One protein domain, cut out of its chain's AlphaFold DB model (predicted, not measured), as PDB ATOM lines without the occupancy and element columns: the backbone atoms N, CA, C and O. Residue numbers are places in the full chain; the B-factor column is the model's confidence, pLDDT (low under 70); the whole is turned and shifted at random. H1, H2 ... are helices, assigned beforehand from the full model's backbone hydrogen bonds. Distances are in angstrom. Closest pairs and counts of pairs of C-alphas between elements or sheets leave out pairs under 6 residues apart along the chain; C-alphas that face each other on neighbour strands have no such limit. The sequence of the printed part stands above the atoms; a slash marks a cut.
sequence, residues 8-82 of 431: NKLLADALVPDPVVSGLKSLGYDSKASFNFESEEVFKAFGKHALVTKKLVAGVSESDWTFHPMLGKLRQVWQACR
ATOM      1  N   ASN A   8     233.963 310.192 350.347       73.06
ATOM      2  CA  ASN A   8     233.796 310.346 351.796       73.06
ATOM      3  C   ASN A   8     234.106 311.785 352.254       73.06
ATOM      4  O   ASN A   8     233.510 312.244 353.224       73.06
ATOM      5  N   LYS A   9     234.993 312.507 351.550       75.88
ATOM      6  CA  LYS A   9     235.249 313.935 351.817       75.88
ATOM      7  C   LYS A   9     234.038 314.798 351.451       75.88
ATOM      8  O   LYS A   9     233.589 315.575 352.281       75.88
ATOM      9  N   LEU A  10     233.434 314.575 350.279       74.00
ATOM     10  CA  LEU A  10     232.226 315.294 349.847       74.00
ATOM     11  C   LEU A  10     231.025 315.077 350.784       74.00
ATOM     12  O   LEU A  10     230.252 316.000 351.031       74.00
ATOM     13  N   LEU A  11     230.866 313.865 351.324       75.88
ATOM     14  CA  LEU A  11     229.809 313.562 352.294       75.88
ATOM     15  C   LEU A  11     230.055 314.225 353.661       75.88
ATOM     16  O   LEU A  11     229.097 314.661 354.304       75.88
ATOM     17  N   ALA A  12     231.321 314.335 354.077       74.19
ATOM     18  CA  ALA A  12     231.711 315.041 355.294       74.19
ATOM     19  C   ALA A  12     231.509 316.562 355.162       74.19
ATOM     20  O   ALA A  12     230.940 317.176 356.064       74.19
ATOM     21  N   ASP A  13     231.872 317.149 354.016       75.50
ATOM     22  CA  ASP A  13     231.699 318.581 353.728       75.50
ATOM     23  C   ASP A  13     230.216 319.000 353.720       75.50
ATOM     24  O   ASP A  13     229.866 320.099 354.149       75.50
ATOM     25  N   ALA A  14     229.316 318.107 353.293       71.81
ATOM     26  CA  ALA A  14     227.866 318.323 353.324       71.81
ATOM     27  C   ALA A  14     227.205 317.989 354.682       71.81
ATOM     28  O   ALA A  14     225.975 318.033 354.806       71.81
ATOM     29  N   LEU A  15     227.995 317.647 355.710       75.44
ATOM     30  CA  LEU A  15     227.536 317.291 357.060       75.44
ATOM     31  C   LEU A  15     226.464 316.184 357.060       75.44
ATOM     32  O   LEU A  15     225.453 316.277 357.774       75.44
ATOM     33  N   VAL A  16     226.641 315.158 356.223       73.75
ATOM     34  CA  VAL A  16     225.748 313.991 356.165       73.75
ATOM     35  C   VAL A  16     226.073 313.052 357.340       73.75
ATOM     36  O   VAL A  16     227.224 312.648 357.471       73.75
ATOM     37  N   PRO A  17     225.101 312.675 358.198       74.44
ATOM     38  CA  PRO A  17     225.359 311.786 359.334       74.44
ATOM     39  C   PRO A  17     225.854 310.388 358.916       74.44
ATOM     40  O   PRO A  17     225.334 309.810 357.958       74.44
ATOM     41  N   ASP A  18     226.766 309.791 359.691       69.88
ATOM     42  CA  ASP A  18     227.342 308.449 359.451       69.88
ATOM     43  C   ASP A  18     226.321 307.309 359.208       69.88
ATOM     44  O   ASP A  18     226.585 306.438 358.363       69.88
ATOM     45  N   PRO A  19     225.132 307.291 359.856       69.56
ATOM     46  CA  PRO A  19     224.091 306.303 359.559       69.56
ATOM     47  C   PRO A  19     223.589 306.383 358.111       69.56
ATOM     48  O   PRO A  19     223.318 305.364 357.475       69.56
ATOM     49  N   VAL A  20     223.517 307.599 357.562       68.31
ATOM     50  CA  VAL A  20     223.052 307.863 356.196       68.31
ATOM     51  C   VAL A  20     224.137 307.493 355.188       68.31
ATOM     52  O   VAL A  20     223.828 306.896 354.162       68.31
ATOM     53  N   VAL A  21     225.409 307.758 355.497       71.56
ATOM     54  CA  VAL A  21     226.552 307.337 354.661       71.56
ATOM     55  C   VAL A  21     226.610 305.812 354.535       71.56
ATOM     56  O   VAL A  21     226.809 305.278 353.443       71.56
ATOM     57  N   SER A  22     226.380 305.099 355.638       71.25
ATOM     58  CA  SER A  22     226.337 303.631 355.652       71.25
ATOM     59  C   SER A  22     225.151 303.085 354.848       71.25
ATOM     60  O   SER A  22     225.293 302.103 354.119       71.25
ATOM     61  N   GLY A  23     223.996 303.754 354.917       71.56
ATOM     62  CA  GLY A  23     222.820 303.410 354.120       71.56
ATOM     63  C   GLY A  23     222.937 303.754 352.630       71.56
ATOM     64  O   GLY A  23     222.389 303.045 351.795       71.56
ATOM     65  N   LEU A  24     223.694 304.789 352.258       74.12
ATOM     66  CA  LEU A  24     224.006 305.077 350.853       74.12
ATOM     67  C   LEU A  24     224.940 304.016 350.259       74.12
ATOM     68  O   LEU A  24     224.713 303.562 349.137       74.12
ATOM     69  N   LYS A  25     225.929 303.547 351.034       76.19
ATOM     70  CA  LYS A  25     226.801 302.432 350.628       76.19
ATOM     71  C   LYS A  25     226.020 301.132 350.430       76.19
ATOM     72  O   LYS A  25     226.267 300.428 349.457       76.19
ATOM     73  N   SER A  26     225.045 300.827 351.291       73.50
ATOM     74  CA  SER A  26     224.206 299.628 351.125       73.50
ATOM     75  C   SER A  26     223.248 299.707 349.929       73.50
ATOM     76  O   SER A  26     222.810 298.673 349.429       73.50
ATOM     77  N   LEU A  27     222.955 300.915 349.439       70.75
ATOM     78  CA  LEU A  27     222.172 301.160 348.225       70.75
ATOM     79  C   LEU A  27     223.017 301.155 346.937       70.75
ATOM     80  O   LEU A  27     222.463 301.367 345.862       70.75
ATOM     81  N   GLY A  28     224.329 300.907 347.025       70.75
ATOM     82  CA  GLY A  28     225.231 300.869 345.867       70.75
ATOM     83  C   GLY A  28     225.800 302.230 345.451       70.75
ATOM     84  O   GLY A  28     226.413 302.336 344.394       70.75
ATOM     85  N   TYR A  29     225.639 303.275 346.274       76.19
ATOM     86  CA  TYR A  29     226.246 304.593 346.050       76.19
ATOM     87  C   TYR A  29     227.616 304.677 346.736       76.19
ATOM     88  O   TYR A  29     227.812 305.340 347.758       76.19
ATOM     89  N   ASP A  30     228.567 303.935 346.180       72.44
ATOM     90  CA  ASP A  30     229.940 303.786 346.662       72.44
ATOM     91  C   ASP A  30     230.925 304.814 346.073       72.44
ATOM     92  O   ASP A  30     231.989 305.049 346.652       72.44
ATOM     93  N   SER A  31     230.557 305.465 344.965       69.75
ATOM     94  CA  SER A  31     231.390 306.434 344.252       69.75
ATOM     95  C   SER A  31     230.620 307.690 343.820       69.75
ATOM     96  O   SER A  31     229.396 307.680 343.679       69.75
ATOM     97  N   LYS A  32     231.361 308.773 343.535       71.75
ATOM     98  CA  LYS A  32     230.823 310.026 342.968       71.75
ATOM     99  C   LYS A  32     230.059 309.788 341.657       71.75
ATOM    100  O   LYS A  32     229.051 310.438 341.411       71.75
ATOM    101  N   ALA A  33     230.534 308.853 340.831       67.50
ATOM    102  CA  ALA A  33     229.906 308.509 339.558       67.50
ATOM    103  C   ALA A  33     228.574 307.770 339.752       67.50
ATOM    104  O   ALA A  33     227.643 307.973 338.975       67.50
ATOM    105  N   SER A  34     228.466 306.967 340.815       69.56
ATOM    106  CA  SER A  34     227.249 306.230 341.166       69.56
ATOM    107  C   SER A  34     226.124 307.176 341.624       69.56
ATOM    108  O   SER A  34     224.951 306.855 341.463       69.56
ATOM    109  N   PHE A  35     226.453 308.355 342.172       74.62
ATOM    110  CA  PHE A  35     225.493 309.342 342.692       74.62
ATOM    111  C   PHE A  35     225.157 310.449 341.670       74.62
ATOM    112  O   PHE A  35     225.325 311.642 341.933       74.62
ATOM    113  N   ASN A  36     224.680 310.054 340.485       73.81
ATOM    114  CA  ASN A  36     224.236 310.973 339.434       73.81
ATOM    115  C   ASN A  36     222.761 310.732 339.070       73.81
ATOM    116  O   ASN A  36     222.312 309.595 338.971       73.81
ATOM    117  N   PHE A  37     222.019 311.817 338.847       78.50
ATOM    118  CA  PHE A  37     220.602 311.797 338.480       78.50
ATOM    119  C   PHE A  37     220.367 312.771 337.318       78.50
ATOM    120  O   PHE A  37     220.874 313.897 337.341       78.50
ATOM    121  N   GLU A  38     219.604 312.339 336.312       69.81
ATOM    122  CA  GLU A  38     219.371 313.097 335.074       69.81
ATOM    123  C   GLU A  38     218.500 314.338 335.309       69.81
ATOM    124  O   GLU A  38     218.856 315.442 334.890       69.81
ATOM    125  N   SER A  39     217.402 314.189 336.055       73.19
ATOM    126  CA  SER A  39     216.445 315.263 336.331       73.19
ATOM    127  C   SER A  39     216.209 315.473 337.829       73.19
ATOM    128  O   SER A  39     216.447 314.596 338.665       73.19
ATOM    129  N   GLU A  40     215.710 316.661 338.181       77.69
ATOM    130  CA  GLU A  40     215.337 316.977 339.561       77.69
ATOM    131  C   GLU A  40     214.182 316.096 340.068       77.69
ATOM    132  O   GLU A  40     214.102 315.790 341.258       77.69
ATOM    133  N   GLU A  41     213.308 315.643 339.174       77.38
ATOM    134  CA  GLU A  41     212.194 314.750 339.499       77.38
ATOM    135  C   GLU A  41     212.689 313.359 339.910       77.38
ATOM    136  O   GLU A  41     212.231 312.816 340.917       77.38
ATOM    137  N   VAL A  42     213.699 312.829 339.208       80.81
ATOM    138  CA  VAL A  42     214.340 311.550 339.551       80.81
ATOM    139  C   VAL A  42     215.085 311.660 340.885       80.81
ATOM    140  O   VAL A  42     214.991 310.761 341.722       80.81
ATOM    141  N   PHE A  43     215.743 312.795 341.148       81.94
ATOM    142  CA  PHE A  43     216.352 313.062 342.455       81.94
ATOM    143  C   PHE A  43     215.304 313.139 343.581       81.94
ATOM    144  O   PHE A  43     215.514 312.584 344.661       81.94
ATOM    145  N   LYS A  44     214.150 313.780 343.351       81.56
ATOM    146  CA  LYS A  44     213.043 313.824 344.327       81.56
ATOM    147  C   LYS A  44     212.459 312.432 344.584       81.56
ATOM    148  O   LYS A  44     212.196 312.101 345.738       81.56
ATOM    149  N   ALA A  45     212.312 311.604 343.548       80.12
ATOM    150  CA  ALA A  45     211.875 310.216 343.682       80.12
ATOM    151  C   ALA A  45     212.872 309.379 344.505       80.12
ATOM    152  O   ALA A  45     212.464 308.649 345.411       80.12
ATOM    153  N   PHE A  46     214.176 309.556 344.267       81.62
ATOM    154  CA  PHE A  46     215.227 308.964 345.095       81.62
ATOM    155  C   PHE A  46     215.148 309.451 346.545       81.62
ATOM    156  O   PHE A  46     215.146 308.634 347.461       81.62
ATOM    157  N   GLY A  47     215.021 310.762 346.769       77.62
ATOM    158  CA  GLY A  47     214.890 311.348 348.103       77.62
ATOM    159  C   GLY A  47     213.700 310.779 348.876       77.62
ATOM    160  O   GLY A  47     213.843 310.425 350.047       77.62
ATOM    161  N   LYS A  48     212.555 310.594 348.207       77.94
ATOM    162  CA  LYS A  48     211.375 309.933 348.778       77.94
ATOM    163  C   LYS A  48     211.667 308.473 349.139       77.94
ATOM    164  O   LYS A  48     211.399 308.062 350.263       77.94
ATOM    165  N   HIS A  49     212.271 307.698 348.238       76.50
ATOM    166  CA  HIS A  49     212.614 306.293 348.495       76.50
ATOM    167  C   HIS A  49     213.653 306.132 349.627       76.50
ATOM    168  O   HIS A  49     213.520 305.275 350.504       76.50
ATOM    169  N   ALA A  50     214.667 306.994 349.659       72.69
ATOM    170  CA  ALA A  50     215.751 306.974 350.633       72.69
ATOM    171  C   ALA A  50     215.278 307.388 352.042       72.69
ATOM    172  O   ALA A  50     215.621 306.739 353.032       72.69
ATOM    173  N   LEU A  51     214.458 308.440 352.147       71.75
ATOM    174  CA  LEU A  51     214.005 308.975 353.434       71.75
ATOM    175  C   LEU A  51     212.762 308.263 353.984       71.75
ATOM    176  O   LEU A  51     212.707 308.010 355.185       71.75
ATOM    177  N   VAL A  52     211.795 307.901 353.132       71.38
ATOM    178  CA  VAL A  52     210.511 307.310 353.562       71.38
ATOM    179  C   VAL A  52     210.572 305.781 353.577       71.38
ATOM    180  O   VAL A  52     210.256 305.159 354.589       71.38
ATOM    181  N   THR A  53     211.006 305.152 352.480       68.00
ATOM    182  CA  THR A  53     210.966 303.682 352.335       68.00
ATOM    183  C   THR A  53     212.113 302.995 353.072       68.00
ATOM    184  O   THR A  53     211.912 301.968 353.715       68.00
ATOM    185  N   LYS A  54     213.325 303.560 353.004       66.69
ATOM    186  CA  LYS A  54     214.522 302.990 353.645       66.69
ATOM    187  C   LYS A  54     214.825 303.563 355.031       66.69
ATOM    188  O   LYS A  54     215.719 303.043 355.691       66.69
ATOM    189  N   LYS A  55     214.074 304.581 355.480       68.19
ATOM    190  CA  LYS A  55     214.200 305.234 356.799       68.19
ATOM    191  C   LYS A  55     215.655 305.498 357.195       68.19
ATOM    192  O   LYS A  55     216.084 305.157 358.294       68.19
ATOM    193  N   LEU A  56     216.417 306.127 356.298       62.12
ATOM    194  CA  LEU A  56     217.814 306.489 356.567       62.12
ATOM    195  C   LEU A  56     217.969 307.422 357.782       62.12
ATOM    196  O   LEU A  56     219.048 307.498 358.362       62.12
ATOM    197  N   VAL A  57     216.894 308.114 358.177       61.69
ATOM    198  CA  VAL A  57     216.808 308.911 359.405       61.69
ATOM    199  C   VAL A  57     215.508 308.575 360.138       61.69
ATOM    200  O   VAL A  57     214.455 308.420 359.517       61.69
ATOM    201  N   ALA A  58     215.578 308.450 361.464       57.31
ATOM    202  CA  ALA A  58     214.412 308.197 362.303       57.31
ATOM    203  C   ALA A  58     213.474 309.419 362.322       57.31
ATOM    204  O   ALA A  58     213.927 310.538 362.546       57.31
ATOM    205  N   GLY A  59     212.170 309.199 362.115       59.81
ATOM    206  CA  GLY A  59     211.131 310.228 362.285       59.81
ATOM    207  C   GLY A  59     210.603 310.898 361.010       59.81
ATOM    208  O   GLY A  59     209.799 311.815 361.126       59.81
ATOM    209  N   VAL A  60     210.996 310.457 359.809       60.25
ATOM    210  CA  VAL A  60     210.460 311.017 358.551       60.25
ATOM    211  C   VAL A  60     209.140 310.338 358.162       60.25
ATOM    212  O   VAL A  60     209.083 309.113 358.027       60.25
ATOM    213  N   SER A  61     208.087 311.136 357.978       62.72
ATOM    214  CA  SER A  61     206.749 310.722 357.535       62.72
ATOM    215  C   SER A  61     206.532 311.019 356.035       62.72
ATOM    216  O   SER A  61     207.303 311.756 355.415       62.72
ATOM    217  N   GLU A  62     205.472 310.469 355.427       65.62
ATOM    218  CA  GLU A  62     205.113 310.745 354.019       65.62
ATOM    219  C   GLU A  62     204.728 312.207 353.738       65.62
ATOM    220  O   GLU A  62     204.799 312.631 352.583       65.62
ATOM    221  N   SER A  63     204.357 312.987 354.758       66.00
ATOM    222  CA  SER A  63     204.026 314.409 354.609       66.00
ATOM    223  C   SER A  63     205.250 315.321 354.684       66.00
ATOM    224  O   SER A  63     205.237 316.393 354.081       66.00
ATOM    225  N   ASP A  64     206.320 314.887 355.362       69.06
ATOM    226  CA  ASP A  64     207.379 315.799 355.821       69.06
ATOM    227  C   ASP A  64     208.721 315.628 355.089       69.06
ATOM    228  O   ASP A  64     209.671 316.386 355.294       69.06
ATOM    229  N   TRP A  65     208.822 314.636 354.199       72.81
ATOM    230  CA  TRP A  65     210.067 314.330 353.484       72.81
ATOM    231  C   TRP A  65     210.509 315.442 352.518       72.81
ATOM    232  O   TRP A  65     211.708 315.584 352.270       72.81
ATOM    233  N   THR A  66     209.574 316.235 351.980       70.31
ATOM    234  CA  THR A  66     209.848 317.282 350.977       70.31
ATOM    235  C   THR A  66     210.621 318.471 351.545       70.31
ATOM    236  O   THR A  66     211.380 319.102 350.811       70.31
ATOM    237  N   PHE A  67     210.468 318.756 352.839       72.00
ATOM    238  CA  PHE A  67     211.135 319.859 353.541       72.00
ATOM    239  C   PHE A  67     212.130 319.382 354.610       72.00
ATOM    240  O   PHE A  67     212.660 320.188 355.377       72.00
ATOM    241  N   HIS A  68     212.433 318.081 354.657       73.81
ATOM    242  CA  HIS A  68     213.388 317.542 355.617       73.81
ATOM    243  C   HIS A  68     214.825 318.027 355.305       73.81
ATOM    244  O   HIS A  68     215.273 317.896 354.160       73.81
ATOM    245  N   PRO A  69     215.610 318.498 356.299       75.94
ATOM    246  CA  PRO A  69     216.958 319.048 356.084       75.94
ATOM    247  C   PRO A  69     217.918 318.107 355.341       75.94
ATOM    248  O   PRO A  69     218.813 318.547 354.620       75.94
ATOM    249  N   MET A  70     217.712 316.794 355.474       73.94
ATOM    250  CA  MET A  70     218.512 315.786 354.771       73.94
ATOM    251  C   MET A  70     218.337 315.803 353.256       73.94
ATOM    252  O   MET A  70     219.297 315.510 352.548       73.94
ATOM    253  N   LEU A  71     217.158 316.167 352.745       77.00
ATOM    254  CA  LEU A  71     216.945 316.291 351.304       77.00
ATOM    255  C   LEU A  71     217.791 317.440 350.734       77.00
ATOM    256  O   LEU A  71     218.368 317.305 349.659       77.00
ATOM    257  N   GLY A  72     217.921 318.538 351.487       75.38
ATOM    258  CA  GLY A  72     218.796 319.663 351.150       75.38
ATOM    259  C   GLY A  72     220.275 319.270 351.140       75.38
ATOM    260  O   GLY A  72     220.978 319.563 350.176       75.38
ATOM    261  N   LYS A  73     220.730 318.522 352.154       79.00
ATOM    262  CA  LYS A  73     222.113 318.018 352.217       79.00
ATOM    263  C   LYS A  73     222.440 317.060 351.067       79.00
ATOM    264  O   LYS A  73     223.459 317.216 350.405       79.00
ATOM    265  N   LEU A  74     221.552 316.109 350.764       77.44
ATOM    266  CA  LEU A  74     221.723 315.199 349.621       77.44
ATOM    267  C   LEU A  74     221.689 315.944 348.279       77.44
ATOM    268  O   LEU A  74     222.407 315.573 347.354       77.44
ATOM    269  N   ARG A  75     220.894 317.016 348.178       80.62
ATOM    270  CA  ARG A  75     220.840 317.876 346.989       80.62
ATOM    271  C   ARG A  75     222.148 318.634 346.794       80.62
ATOM    272  O   ARG A  75     222.613 318.734 345.665       80.62
ATOM    273  N   GLN A  76     222.754 319.119 347.873       78.75
ATOM    274  CA  GLN A  76     224.067 319.761 347.837       78.75
ATOM    275  C   GLN A  76     225.154 318.785 347.365       78.75
ATOM    276  O   GLN A  76     225.951 319.130 346.495       78.75
ATOM    277  N   VAL A  77     225.137 317.540 347.859       79.75
ATOM    278  CA  VAL A  77     226.043 316.479 347.382       79.75
ATOM    279  C   VAL A  77     225.807 316.192 345.899       79.75
ATOM    280  O   VAL A  77     226.763 316.143 345.134       79.75
ATOM    281  N   TRP A  78     224.552 316.069 345.457       78.75
ATOM    282  CA  TRP A  78     224.225 315.848 344.044       78.75
ATOM    283  C   TRP A  78     224.705 316.996 343.144       78.75
ATOM    284  O   TRP A  78     225.303 316.750 342.097       78.75
ATOM    285  N   GLN A  79     224.525 318.249 343.569       78.19
ATOM    286  CA  GLN A  79     225.029 319.424 342.852       78.19
ATOM    287  C   GLN A  79     226.561 319.446 342.767       78.19
ATOM    288  O   GLN A  79     227.095 319.791 341.719       78.19
ATOM    289  N   ALA A  80     227.265 319.021 343.819       72.81
ATOM    290  CA  ALA A  80     228.723 318.875 343.807       72.81
ATOM    291  C   ALA A  80     229.211 317.670 342.970       72.81
ATOM    292  O   ALA A  80     230.366 317.626 342.530       72.81
ATOM    293  N   CYS A  81     228.344 316.674 342.754       69.56
ATOM    294  CA  CYS A  81     228.635 315.496 341.938       69.56
ATOM    295  C   CYS A  81     228.404 315.718 340.447       69.56
ATOM    296  O   CYS A  81     229.038 315.037 339.638       69.56
ATOM    297  N   ARG A  82     227.559 316.685 340.073       69.00
ATOM    298  CA  ARG A  82     227.385 317.067 338.673       69.00
ATOM    299  C   ARG A  82     228.719 317.564 338.096       69.00
ATOM    300  O   ARG A  82     229.397 318.364 338.747       69.00
TER     301      ARG A  82
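This is residues 8 to 82 of the 431 residues of an uncharacterized protein of Symbiodinium microadriaticum (UniProt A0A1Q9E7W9). Two longer helices, H3 and H4, stand aslant to each other; short H1 lies by the last residues of H4, with short H2 near H1, and two long loops join H2 to H3 and H3 to H4. The printed part has 75 residues, four named helices in the order H1 to H4 and no named strand: all helix. It is compact and rounded, with a radius of gyration of the C-alphas of 11.4 A and spans of 30 by 26 by 20 A.

Start at H3, residues 40 to 53; its residues 43 to 47 only just touch H4, residues 69 to 81, with 3 pairs of C-alphas within 8 A, the closest Gly 47 and Leu 71 at 6.2 A, a steep tilt of 45 degrees. H4 also only just touches H1, residues 8 to 13, with 3 such pairs, the closest Val 77 and Leu 10 at 6.8 A. H2, residues 18 to 26, is close to H1 but not clearly touching: the closest C-alphas, of Val 21 and Leu 11, are 7.4 A apart. H2 and H4 are apart. In H1, H2, H3 and H4 every O i to N i+4 pair is within hydrogen-bond range.

Find C-alpha 40 at (215.337, 316.977, 339.561); H3 runs 18.9 A from there. H4 runs 18.7 A to C-alpha 81 at (228.635, 315.496, 341.938). H2 measures 12.5 A and H1 8.7 A.

The printed part has no cut. Look for pLDDT under 70 at residues 53 to 64, among others.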